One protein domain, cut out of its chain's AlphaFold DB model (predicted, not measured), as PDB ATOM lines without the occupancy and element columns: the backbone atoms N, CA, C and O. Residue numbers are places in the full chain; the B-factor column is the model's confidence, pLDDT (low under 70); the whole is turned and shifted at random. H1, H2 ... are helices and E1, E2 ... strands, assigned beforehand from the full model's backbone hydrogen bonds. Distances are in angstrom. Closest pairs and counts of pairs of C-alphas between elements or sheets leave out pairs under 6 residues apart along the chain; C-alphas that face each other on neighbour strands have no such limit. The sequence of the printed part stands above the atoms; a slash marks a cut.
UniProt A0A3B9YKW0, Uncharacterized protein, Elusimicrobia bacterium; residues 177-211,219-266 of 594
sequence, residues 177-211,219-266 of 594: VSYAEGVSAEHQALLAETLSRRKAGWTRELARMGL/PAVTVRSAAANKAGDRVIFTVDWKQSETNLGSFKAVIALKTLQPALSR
ATOM      1  N   VAL A 177     -28.836  -1.472  -3.979       77.38
ATOM      2  CA  VAL A 177     -29.837  -0.623  -4.637       77.38
ATOM      3  C   VAL A 177     -30.925  -0.318  -3.617       77.38
ATOM      4  O   VAL A 177     -31.517  -1.242  -3.064       77.38
ATOM      5  N   SER A 178     -31.180   0.959  -3.357       82.81
ATOM      6  CA  SER A 178     -32.300   1.417  -2.536       82.81
ATOM      7  C   SER A 178     -33.360   2.093  -3.401       82.81
ATOM      8  O   SER A 178     -33.058   2.675  -4.445       82.81
ATOM      9  N   TYR A 179     -34.619   2.009  -2.978       83.75
ATOM     10  CA  TYR A 179     -35.767   2.528  -3.717       83.75
ATOM     11  C   TYR A 179     -36.530   3.526  -2.845       83.75
ATOM     12  O   TYR A 179     -36.740   3.270  -1.661       83.75
ATOM     13  N   ALA A 180     -36.932   4.661  -3.416       85.94
ATOM     14  CA  ALA A 180     -37.848   5.586  -2.753       85.94
ATOM     15  C   ALA A 180     -39.264   4.985  -2.657       85.94
ATOM     16  O   ALA A 180     -39.649   4.168  -3.499       85.94
ATOM     17  N   GLU A 181     -40.062   5.438  -1.684       75.25
ATOM     18  CA  GLU A 181     -41.412   4.912  -1.388       75.25
ATOM     19  C   GLU A 181     -42.392   4.946  -2.583       75.25
ATOM     20  O   GLU A 181     -43.364   4.200  -2.607       75.25
ATOM     21  N   GLY A 182     -42.121   5.751  -3.617       75.31
ATOM     22  CA  GLY A 182     -42.940   5.845  -4.834       75.31
ATOM     23  C   GLY A 182     -42.590   4.865  -5.965       75.31
ATOM     24  O   GLY A 182     -43.188   4.950  -7.038       75.31
ATOM     25  N   VAL A 183     -41.611   3.967  -5.797       79.50
ATOM     26  CA  VAL A 183     -41.221   3.000  -6.842       79.50
ATOM     27  C   VAL A 183     -41.962   1.676  -6.636       79.50
ATOM     28  O   VAL A 183     -41.675   0.951  -5.686       79.50
ATOM     29  N   SER A 184     -42.885   1.329  -7.542       77.00
ATOM     30  CA  SER A 184     -43.662   0.078  -7.463       77.00
ATOM     31  C   SER A 184     -42.781  -1.176  -7.476       77.00
ATOM     32  O   SER A 184     -41.733  -1.203  -8.125       77.00
ATOM     33  N   ALA A 185     -43.236  -2.244  -6.813       73.38
ATOM     34  CA  ALA A 185     -42.523  -3.525  -6.737       73.38
ATOM     35  C   ALA A 185     -42.168  -4.103  -8.123       73.38
ATOM     36  O   ALA A 185     -41.079  -4.639  -8.316       73.38
ATOM     37  N   GLU A 186     -43.042  -3.916  -9.115       71.00
ATOM     38  CA  GLU A 186     -42.806  -4.323 -10.507       71.00
ATOM     39  C   GLU A 186     -41.609  -3.590 -11.132       71.00
ATOM     40  O   GLU A 186     -40.752  -4.204 -11.770       71.00
ATOM     41  N   HIS A 187     -41.490  -2.279 -10.898       77.50
ATOM     42  CA  HIS A 187     -40.347  -1.494 -11.360       77.50
ATOM     43  C   HIS A 187     -39.059  -1.848 -10.606       77.50
ATOM     44  O   HIS A 187     -37.980  -1.845 -11.207       77.50
ATOM     45  N   GLN A 188     -39.152  -2.185  -9.314       79.38
ATOM     46  CA  GLN A 188     -38.003  -2.649  -8.533       79.38
ATOM     47  C   GLN A 188     -37.444  -3.958  -9.104       79.38
ATOM     48  O   GLN A 188     -36.241  -4.044  -9.371       79.38
ATOM     49  N   ALA A 189     -38.321  -4.933  -9.371       72.19
ATOM     50  CA  ALA A 189     -37.967  -6.220  -9.966       72.19
ATOM     51  C   ALA A 189     -37.350  -6.060 -11.366       72.19
ATOM     52  O   ALA A 189     -36.302  -6.644 -11.653       72.19
ATOM     53  N   LEU A 190     -37.934  -5.197 -12.207       74.94
ATOM     54  CA  LEU A 190     -37.428  -4.896 -13.549       74.94
ATOM     55  C   LEU A 190     -35.990  -4.346 -13.524       74.94
ATOM     56  O   LEU A 190     -35.134  -4.740 -14.327       74.94
ATOM     57  N   LEU A 191     -35.698  -3.431 -12.594       76.06
ATOM     58  CA  LEU A 191     -34.362  -2.856 -12.456       76.06
ATOM     59  C   LEU A 191     -33.361  -3.870 -11.881       76.06
ATOM     60  O   LEU A 191     -32.246  -3.988 -12.388       76.06
ATOM     61  N   ALA A 192     -33.755  -4.635 -10.862       72.38
ATOM     62  CA  ALA A 192     -32.903  -5.667 -10.271       72.38
ATOM     63  C   ALA A 192     -32.495  -6.728 -11.312       72.38
ATOM     64  O   ALA A 192     -31.320  -7.096 -11.422       72.38
ATOM     65  N   GLU A 193     -33.440  -7.159 -12.149       67.38
ATOM     66  CA  GLU A 193     -33.173  -8.114 -13.220       67.38
ATOM     67  C   GLU A 193     -32.198  -7.545 -14.262       67.38
ATOM     68  O   GLU A 193     -31.219  -8.202 -14.635       67.38
ATOM     69  N   THR A 194     -32.405  -6.304 -14.707       70.50
ATOM     70  CA  THR A 194     -31.515  -5.681 -15.697       70.50
ATOM     71  C   THR A 194     -30.101  -5.440 -15.167       70.50
ATOM     72  O   THR A 194     -29.141  -5.604 -15.930       70.50
ATOM     73  N   LEU A 195     -29.946  -5.126 -13.879       70.25
ATOM     74  CA  LEU A 195     -28.641  -5.009 -13.220       70.25
ATOM     75  C   LEU A 195     -27.919  -6.361 -13.123       70.25
ATOM     76  O   LEU A 195     -26.716  -6.432 -13.385       70.25
ATOM     77  N   SER A 196     -28.643  -7.443 -12.819       64.44
ATOM     78  CA  SER A 196     -28.058  -8.788 -12.717       64.44
ATOM     79  C   SER A 196     -27.575  -9.336 -14.070       64.44
ATOM     80  O   SER A 196     -26.470  -9.875 -14.163       64.44
ATOM     81  N   ARG A 197     -28.354  -9.150 -15.148       61.81
ATOM     82  CA  ARG A 197     -28.088  -9.766 -16.463       61.81
ATOM     83  C   ARG A 197     -27.156  -8.955 -17.362       61.81
ATOM     84  O   ARG A 197     -26.446  -9.533 -18.180       61.81
ATOM     85  N   ARG A 198     -27.148  -7.620 -17.253       64.38
ATOM     86  CA  ARG A 198     -26.354  -6.733 -18.131       64.38
ATOM     87  C   ARG A 198     -25.180  -6.069 -17.419       64.38
ATOM     88  O   ARG A 198     -24.769  -4.986 -17.827       64.38
ATOM     89  N   LYS A 199     -24.600  -6.720 -16.405       62.91
ATOM     90  CA  LYS A 199     -23.486  -6.187 -15.597       62.91
ATOM     91  C   LYS A 199     -22.391  -5.532 -16.460       62.91
ATOM     92  O   LYS A 199     -22.073  -4.370 -16.257       62.91
ATOM     93  N   ALA A 200     -21.926  -6.216 -17.511       54.91
ATOM     94  CA  ALA A 200     -20.896  -5.710 -18.430       54.91
ATOM     95  C   ALA A 200     -21.354  -4.583 -19.384       54.91
ATOM     96  O   ALA A 200     -20.515  -3.861 -19.926       54.91
ATOM     97  N   GLY A 201     -22.659  -4.454 -19.637       63.50
ATOM     98  CA  GLY A 201     -23.241  -3.362 -20.424       63.50
ATOM     99  C   GLY A 201     -23.350  -2.083 -19.597       63.50
ATOM    100  O   GLY A 201     -22.897  -1.032 -20.035       63.50
ATOM    101  N   TRP A 202     -23.831  -2.202 -18.359       62.88
ATOM    102  CA  TRP A 202     -23.858  -1.099 -17.398       62.88
ATOM    103  C   TRP A 202     -22.453  -0.583 -17.084       62.88
ATOM    104  O   TRP A 202     -22.242   0.623 -17.097       62.88
ATOM    105  N   THR A 203     -21.466  -1.468 -16.899       59.94
ATOM    106  CA  THR A 203     -20.063  -1.061 -16.702       59.94
ATOM    107  C   THR A 203     -19.524  -0.237 -17.873       59.94
ATOM    108  O   THR A 203     -18.837   0.755 -17.654       59.94
ATOM    109  N   ARG A 204     -19.847  -0.621 -19.115       62.28
ATOM    110  CA  ARG A 204     -19.414   0.115 -20.312       62.28
ATOM    111  C   ARG A 204     -20.072   1.485 -20.422       62.28
ATOM    112  O   ARG A 204     -19.389   2.445 -20.759       62.28
ATOM    113  N   GLU A 205     -21.362   1.585 -20.121       63.19
ATOM    114  CA  GLU A 205     -22.083   2.859 -20.186       63.19
ATOM    115  C   GLU A 205     -21.700   3.806 -19.038       63.19
ATOM    116  O   GLU A 205     -21.493   4.993 -19.267       63.19
ATOM    117  N   LEU A 206     -21.487   3.290 -17.823       63.38
ATOM    118  CA  LEU A 206     -20.972   4.080 -16.696       63.38
ATOM    119  C   LEU A 206     -19.563   4.616 -16.979       63.38
ATOM    120  O   LEU A 206     -19.303   5.798 -16.766       63.38
ATOM    121  N   ALA A 207     -18.682   3.784 -17.546       60.69
ATOM    122  CA  ALA A 207     -17.356   4.220 -17.976       60.69
ATOM    123  C   ALA A 207     -17.421   5.274 -19.102       60.69
ATOM    124  O   ALA A 207     -16.637   6.221 -19.099       60.69
ATOM    125  N   ARG A 208     -18.373   5.154 -20.042       61.22
ATOM    126  CA  ARG A 208     -18.617   6.154 -21.102       61.22
ATOM    127  C   ARG A 208     -19.100   7.499 -20.567       61.22
ATOM    128  O   ARG A 208     -18.758   8.521 -21.147       61.22
ATOM    129  N   MET A 209     -19.848   7.507 -19.465       57.19
ATOM    130  CA  MET A 209     -20.291   8.735 -18.791       57.19
ATOM    131  C   MET A 209     -19.170   9.433 -17.999       57.19
ATOM    132  O   MET A 209     -19.429  10.414 -17.312       57.19
ATOM    133  N   GLY A 210     -17.924   8.945 -18.080       54.25
ATOM    134  CA  GLY A 210     -16.777   9.550 -17.402       54.25
ATOM    135  C   GLY A 210     -16.741   9.302 -15.892       54.25
ATOM    136  O   GLY A 210     -15.898   9.876 -15.206       54.25
ATOM    137  N   LEU A 211     -17.614   8.432 -15.366       56.78
ATOM    138  CA  LEU A 211     -17.606   8.023 -13.964       56.78
ATOM    139  C   LEU A 211     -16.395   7.120 -13.717       56.78
ATOM    140  O   LEU A 211     -16.437   5.907 -13.934       56.78
ATOM    141  N   PRO A 219     -19.939   1.658  -4.932       68.06
ATOM    142  CA  PRO A 219     -20.975   2.678  -5.058       68.06
ATOM    143  C   PRO A 219     -22.360   2.132  -4.677       68.06
ATOM    144  O   PRO A 219     -22.677   0.971  -4.936       68.06
ATOM    145  N   ALA A 220     -23.197   2.976  -4.082       73.88
ATOM    146  CA  ALA A 220     -24.594   2.704  -3.768       73.88
ATOM    147  C   ALA A 220     -25.509   3.480  -4.721       73.88
ATOM    148  O   ALA A 220     -25.245   4.631  -5.075       73.88
ATOM    149  N   VAL A 221     -26.598   2.837  -5.134       79.94
ATOM    150  CA  VAL A 221     -27.532   3.385  -6.117       79.94
ATOM    151  C   VAL A 221     -28.890   3.595  -5.464       79.94
ATOM    152  O   VAL A 221     -29.424   2.674  -4.852       79.94
ATOM    153  N   THR A 222     -29.470   4.783  -5.615       84.38
ATOM    154  CA  THR A 222     -30.809   5.093  -5.101       84.38
ATOM    155  C   THR A 222     -31.742   5.464  -6.242       84.38
ATOM    156  O   THR A 222     -31.498   6.409  -6.987       84.38
ATOM    157  N   VAL A 223     -32.843   4.735  -6.384       85.12
ATOM    158  CA  VAL A 223     -33.868   5.001  -7.397       85.12
ATOM    159  C   VAL A 223     -34.895   5.964  -6.816       85.12
ATOM    160  O   VAL A 223     -35.666   5.594  -5.931       85.12
ATOM    161  N   ARG A 224     -34.919   7.203  -7.319       86.38
ATOM    162  CA  ARG A 224     -35.854   8.242  -6.855       86.38
ATOM    163  C   ARG A 224     -37.257   8.070  -7.421       86.38
ATOM    164  O   ARG A 224     -38.236   8.354  -6.744       86.38
ATOM    165  N   SER A 225     -37.350   7.659  -8.679       85.06
ATOM    166  CA  SER A 225     -38.627   7.475  -9.360       85.06
ATOM    167  C   SER A 225     -38.486   6.528 -10.541       85.06
ATOM    168  O   SER A 225     -37.416   6.407 -11.143       85.06
ATOM    169  N   ALA A 226     -39.593   5.875 -10.877       84.62
ATOM    170  CA  ALA A 226     -39.750   5.099 -12.092       84.62
ATOM    171  C   ALA A 226     -41.057   5.524 -12.761       84.62
ATOM    172  O   ALA A 226     -42.098   5.574 -12.109       84.62
ATOM    173  N   ALA A 227     -40.999   5.851 -14.049       82.81
ATOM    174  CA  ALA A 227     -42.169   6.235 -14.825       82.81
ATOM    175  C   ALA A 227     -42.198   5.465 -16.143       82.81
ATOM    176  O   ALA A 227     -41.233   5.491 -16.914       82.81
ATOM    177  N   ALA A 228     -43.316   4.801 -16.419       77.75
ATOM    178  CA  ALA A 228     -43.580   4.271 -17.745       77.75
ATOM    179  C   ALA A 228     -43.834   5.428 -18.725       77.75
ATOM    180  O   ALA A 228     -44.488   6.420 -18.397       77.75
ATOM    181  N   ASN A 229     -43.314   5.305 -19.944       78.38
ATOM    182  CA  ASN A 229     -43.718   6.152 -21.062       78.38
ATOM    183  C   ASN A 229     -45.242   6.021 -21.274       78.38
ATOM    184  O   ASN A 229     -45.784   4.931 -21.128       78.38
ATOM    185  N   LYS A 230     -45.919   7.096 -21.704       69.00
ATOM    186  CA  LYS A 230     -47.320   7.086 -22.170       69.00
ATOM    187  C   LYS A 230     -47.630   5.964 -23.173       69.00
ATOM    188  O   LYS A 230     -48.745   5.465 -23.186       69.00
ATOM    189  N   ALA A 231     -46.657   5.565 -23.996       69.12
ATOM    190  CA  ALA A 231     -46.800   4.464 -24.952       69.12
ATOM    191  C   ALA A 231     -46.602   3.057 -24.345       69.12
ATOM    192  O   ALA A 231     -46.725   2.069 -25.064       69.12
ATOM    193  N   GLY A 232     -46.247   2.940 -23.059       69.00
ATOM    194  CA  GLY A 232     -46.056   1.657 -22.368       69.00
ATOM    195  C   GLY A 232     -44.887   0.808 -22.883       69.00
ATOM    196  O   GLY A 232     -44.778  -0.362 -22.540       69.00
ATOM    197  N   ASP A 233     -44.006   1.363 -23.717       76.06
ATOM    198  CA  ASP A 233     -42.934   0.624 -24.395       76.06
ATOM    199  C   ASP A 233     -41.559   0.782 -23.726       76.06
ATOM    200  O   ASP A 233     -40.596   0.118 -24.124       76.06
ATOM    201  N   ARG A 234     -41.444   1.664 -22.725       82.38
ATOM    202  CA  ARG A 234     -40.212   1.965 -21.980       82.38
ATOM    203  C   ARG A 234     -40.531   2.392 -20.548       82.38
ATOM    204  O   ARG A 234     -41.517   3.091 -20.330       82.38
ATOM    205  N   VAL A 235     -39.653   2.055 -19.608       82.31
ATOM    206  CA  VAL A 235     -39.655   2.595 -18.239       82.31
ATOM    207  C   VAL A 235     -38.412   3.454 -18.045       82.31
ATOM    208  O   VAL A 235     -37.302   3.038 -18.379       82.31
ATOM    209  N   ILE A 236     -38.604   4.667 -17.535       86.56
ATOM    210  CA  ILE A 236     -37.543   5.629 -17.247       86.56
ATOM    211  C   ILE A 236     -37.328   5.653 -15.738       86.56
ATOM    212  O   ILE A 236     -38.227   6.023 -14.984       86.56
ATOM    213  N   PHE A 237     -36.128   5.284 -15.310       85.94
ATOM    214  CA  PHE A 237     -35.686   5.338 -13.924       85.94
ATOM    215  C   PHE A 237     -34.837   6.586 -13.713       85.94
ATOM    216  O   PHE A 237     -33.888   6.819 -14.463       85.94
ATOM    217  N   THR A 238     -35.149   7.364 -12.682       87.31
ATOM    218  CA  THR A 238     -34.273   8.441 -12.208       87.31
ATOM    219  C   THR A 238     -33.417   7.888 -11.084       87.31
ATOM    220  O   THR A 238     -33.938   7.482 -10.042       87.31
ATOM    221  N   VAL A 239     -32.111   7.837 -11.320       84.44
ATOM    222  CA  VAL A 239     -31.161   7.117 -10.483       84.44
ATOM    223  C   VAL A 239     -30.125   8.086  -9.940       84.44
ATOM    224  O   VAL A 239     -29.427   8.743 -10.707       84.44
ATOM    225  N   ASP A 240     -30.016   8.136  -8.622       83.44
ATOM    226  CA  ASP A 240     -28.927   8.788  -7.913       83.44
ATOM    227  C   ASP A 240     -27.813   7.795  -7.636       83.44
ATOM    228  O   ASP A 240     -28.050   6.628  -7.308       83.44
ATOM    229  N   TRP A 241     -26.589   8.291  -7.697       79.25
ATOM    230  CA  TRP A 241     -25.400   7.503  -7.473       79.25
ATOM    231  C   TRP A 241     -24.547   8.140  -6.386       79.25
ATOM    232  O   TRP A 241     -24.103   9.284  -6.506       79.25
ATOM    233  N   LYS A 242     -24.270   7.379  -5.327       78.81
ATOM    234  CA  LYS A 242     -23.423   7.808  -4.212       78.81
ATOM    235  C   LYS A 242     -22.271   6.834  -4.021       78.81
ATOM    236  O   LYS A 242     -22.424   5.635  -4.226       78.81
ATOM    237  N   GLN A 243     -21.118   7.331  -3.601       76.12
ATOM    238  CA  GLN A 243     -20.013   6.498  -3.138       76.12
ATOM    239  C   GLN A 243     -19.571   7.057  -1.793       76.12
ATOM    240  O   GLN A 243     -19.115   8.197  -1.709       76.12
ATOM    241  N   SER A 244     -19.774   6.270  -0.735       74.94
ATOM    242  CA  SER A 244     -19.675   6.757   0.646       74.94
ATOM    243  C   SER A 244     -20.611   7.966   0.864       74.94
ATOM    244  O   SER A 244     -21.774   7.916   0.461       74.94
ATOM    245  N   GLU A 245     -20.135   9.051   1.478       71.19
ATOM    246  CA  GLU A 245     -20.923  10.271   1.716       71.19
ATOM    247  C   GLU A 245     -21.005  11.198   0.486       71.19
ATOM    248  O   GLU A 245     -21.808  12.132   0.459       71.19
ATOM    249  N   THR A 246     -20.227  10.925  -0.567       71.44
ATOM    250  CA  THR A 246     -20.140  11.782  -1.753       71.44
ATOM    251  C   THR A 246     -21.217  11.419  -2.775       71.44
ATOM    252  O   THR A 246     -21.301  10.283  -3.252       71.44
ATOM    253  N   ASN A 247     -22.039  12.402  -3.157       75.50
ATOM    254  CA  ASN A 247     -22.964  12.269  -4.279       75.50
ATOM    255  C   ASN A 247     -22.204  12.460  -5.597       75.50
ATOM    256  O   ASN A 247     -21.693  13.546  -5.860       75.50
ATOM    257  N   LEU A 248     -22.130  11.408  -6.411       71.75
ATOM    258  CA  LEU A 248     -21.410  11.427  -7.687       71.75
ATOM    259  C   LEU A 248     -22.295  11.895  -8.848       71.75
ATOM    260  O   LEU A 248     -21.781  12.192  -9.924       71.75
ATOM    261  N   GLY A 249     -23.612  11.984  -8.639       79.19
ATOM    262  CA  GLY A 249     -24.546  12.567  -9.594       79.19
ATOM    263  C   GLY A 249     -25.833  11.767  -9.755       79.19
ATOM    264  O   GLY A 249     -26.103  10.800  -9.042       79.19
ATOM    265  N   SER A 250     -26.637  12.189 -10.728       81.31
ATOM    266  CA  SER A 250     -27.902  11.549 -11.084       81.31
ATOM    267  C   SER A 250     -27.981  11.314 -12.588       81.31
ATOM    268  O   SER A 250     -27.644  12.209 -13.365       81.31
ATOM    269  N   PHE A 251     -28.486  10.158 -13.007       79.88
ATOM    270  CA  PHE A 251     -28.728   9.845 -14.414       79.88
ATOM    271  C   PHE A 251     -30.107   9.223 -14.628       79.88
ATOM    272  O   PHE A 251     -30.762   8.731 -13.706       79.88
ATOM    273  N   LYS A 252     -30.564   9.253 -15.883       84.00
ATOM    274  CA  LYS A 252     -31.800   8.593 -16.307       84.00
ATOM    275  C   LYS A 252     -31.462   7.278 -16.994       84.00
ATOM    276  O   LYS A 252     -30.803   7.279 -18.028       84.00
ATOM    277  N   ALA A 253     -31.944   6.167 -16.449       78.56
ATOM    278  CA  ALA A 253     -31.863   4.869 -17.101       78.56
ATOM    279  C   ALA A 253     -33.169   4.578 -17.840       78.56
ATOM    280  O   ALA A 253     -34.236   4.515 -17.235       78.56
ATOM    281  N   VAL A 254     -33.086   4.401 -19.158       81.62
ATOM    282  CA  VAL A 254     -34.246   4.080 -19.995       81.62
ATOM    283  C   VAL A 254     -34.202   2.606 -20.356       81.62
ATOM    284  O   VAL A 254     -33.295   2.148 -21.049       81.62
ATOM    285  N   ILE A 255     -35.204   1.865 -19.903       77.25
ATOM    286  CA  ILE A 255     -35.332   0.435 -20.147       77.25
ATOM    287  C   ILE A 255     -36.454   0.218 -21.158       77.25
ATOM    288  O   ILE A 255     -37.620   0.461 -20.858       77.25
ATOM    289  N   ALA A 256     -36.110  -0.232 -22.366       73.50
ATOM    290  CA  ALA A 256     -37.099  -0.544 -23.391       73.50
ATOM    291  C   ALA A 256     -37.777  -1.899 -23.127       73.50
ATOM    292  O   ALA A 256     -37.126  -2.946 -23.110       73.50
ATOM    293  N   LEU A 257     -39.101  -1.883 -22.974       66.19
ATOM    294  CA  LEU A 257     -39.923  -3.055 -22.680       66.19
ATOM    295  C   LEU A 257     -40.079  -3.983 -23.894       66.19
ATOM    296  O   LEU A 257     -40.154  -5.193 -23.717       66.19
ATOM    297  N   LYS A 258     -39.986  -3.467 -25.131       56.94
ATOM    298  CA  LYS A 258     -39.933  -4.304 -26.353       56.94
ATOM    299  C   LYS A 258     -38.759  -5.291 -26.359       56.94
ATOM    300  O   LYS A 258     -38.881  -6.389 -26.887       56.94
ATOM    301  N   THR A 259     -37.633  -4.935 -25.737       50.69
ATOM    302  CA  THR A 259     -36.479  -5.842 -25.568       50.69
ATOM    303  C   THR A 259     -36.586  -6.765 -24.352       50.69
ATOM    304  O   THR A 259     -35.745  -7.647 -24.191       50.69
ATOM    305  N   LEU A 260     -37.599  -6.568 -23.503       47.09
ATOM    306  CA  LEU A 260     -37.848  -7.333 -22.281       47.09
ATOM    307  C   LEU A 260     -39.115  -8.188 -22.343       47.09
ATOM    308  O   LEU A 260     -39.214  -9.098 -21.540       47.09
ATOM    309  N   GLN A 261     -40.036  -7.993 -23.291       44.91
ATOM    310  CA  GLN A 261     -41.162  -8.917 -23.502       44.91
ATOM    311  C   GLN A 261     -40.714 -10.388 -23.633       44.91
ATOM    312  O   GLN A 261     -41.276 -11.221 -22.929       44.91
ATOM    313  N   PRO A 262     -39.645 -10.724 -24.392       39.69
ATOM    314  CA  PRO A 262     -39.108 -12.089 -24.439       39.69
ATOM    315  C   PRO A 262     -38.388 -12.542 -23.155       39.69
ATOM    316  O   PRO A 262     -37.950 -13.688 -23.080       39.69
ATOM    317  N   ALA A 263     -38.151 -11.636 -22.201       37.25
ATOM    318  CA  ALA A 263     -37.384 -11.871 -20.977       37.25
ATOM    319  C   ALA A 263     -38.267 -11.884 -19.714       37.25
ATOM    320  O   ALA A 263     -38.009 -12.687 -18.827       37.25
ATOM    321  N   LEU A 264     -39.345 -11.097 -19.675       36.75
ATOM    322  CA  LEU A 264     -40.420 -11.183 -18.684       36.75
ATOM    323  C   LEU A 264     -41.201 -12.491 -18.850       36.75
ATOM    324  O   LEU A 264     -41.522 -13.129 -17.858       36.75
ATOM    325  N   SER A 265     -41.372 -12.978 -20.086       41.88
ATOM    326  CA  SER A 265     -41.852 -14.342 -20.367       41.88
ATOM    327  C   SER A 265     -40.874 -15.451 -19.931       41.88
ATOM    328  O   SER A 265     -41.154 -16.631 -20.126       41.88
ATOM    329  N   ARG A 266     -39.691 -15.088 -19.409       39.56
ATOM    330  CA  ARG A 266     -38.675 -15.991 -18.838       39.56
ATOM    331  C   ARG A 266     -38.457 -15.761 -17.342       39.56
ATOM    332  O   ARG A 266     -37.561 -16.395 -16.777       39.56
TER     333      ARG A 266
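Overview. This is residues 177 to 211 and 219 to 266 of the 594 residues of an uncharacterized protein of Elusimicrobia bacterium (UniProt A0A3B9YKW0). A twisted sheet, three long strands E2, E3 and E4 with the short E1 beside E2, forms a wall with one helix, H1, slantwise over one of its faces and no named helix over the other. H2 follows H1 after a tight corner, about perpendicular to it and off the sheet, and the short H3, residues 261 to 264, is the last named element of the printed part, also off the sheet. The printed part has 83 residues with three named helices and four named strands, in the order E1 H1 H2 E2 E3 E4 H3; the sheet is mixed, in the order E1 E2 E3 E4, and the class is mixed, helices and strands. The whole is compact, with a radius of gyration of the C-alphas of 13.0 A and spans of 38 by 29 by 21 A.

Arrangement. E1, residues 177 to 179, is an edge strand, parallel to E2, residues 220 to 228, at 47 degrees; N 178 and O 221 are 2.9 A apart, within hydrogen-bond range. H1, residues 185 to 197, is on the sheet at a height of 7.7 A and lies over E2, at 58 degrees on the local plane, only just slantwise to the strands. Together they make two layers, a helix on one face of a sheet. The closest C-alphas of H1 and E2 are those of His 187 and Ala 226, 6.7 A apart. H2, residues 199 to 208, is not on the sheet; it is close to H1 but not clearly touching, with the C-alphas of Leu 195 and Trp 202 7.5 A apart, and about perpendicular to it at 86 degrees. E2 bends by 55 degrees at residue 224. E2, E3, residues 234 to 243, and E4, residues 246 to 256, form a meander, each strand the antiparallel neighbour of the one before, and two hairpins. N 222 and O 240 are 2.9 A apart, and N 237 and O 253 are 2.8 A apart. H3, residues 261 to 264, is not on the sheet and is apart from H1 and H2. In H1 and H2 every O i to N i+4 pair is within hydrogen-bond range; H3 is too short for such a pair.

Along the chain. E1 begins at C-alpha 177, (-29.837, -0.623, -4.637). From first to last C-alpha, H1 measures 18.5 A, H2 14.4 A, E2 23.6 A, E3 28.0 A and E4 30.1 A. E4 ends at C-alpha 256, (-37.099, -0.544, -23.391), and H3 at C-alpha 264, (-40.420, -11.183, -18.684).

Size, cuts and confidence. The C-alphas of Glu 245 and Ser 265, the two farthest apart, are 39.1 A apart. Residues 212 to 218 are not printed, in the link from H2 to E2, and C-alphas 211 and 219 are 10.9 A apart across this cut. The links that are printed whole are tight. Residues 196 to 201, of which 199 to 201 belong to H2, stand free. The mean pLDDT of the printed part is 70.8; 31 residues are under 70, among them 196 to 211 and 257 to 266.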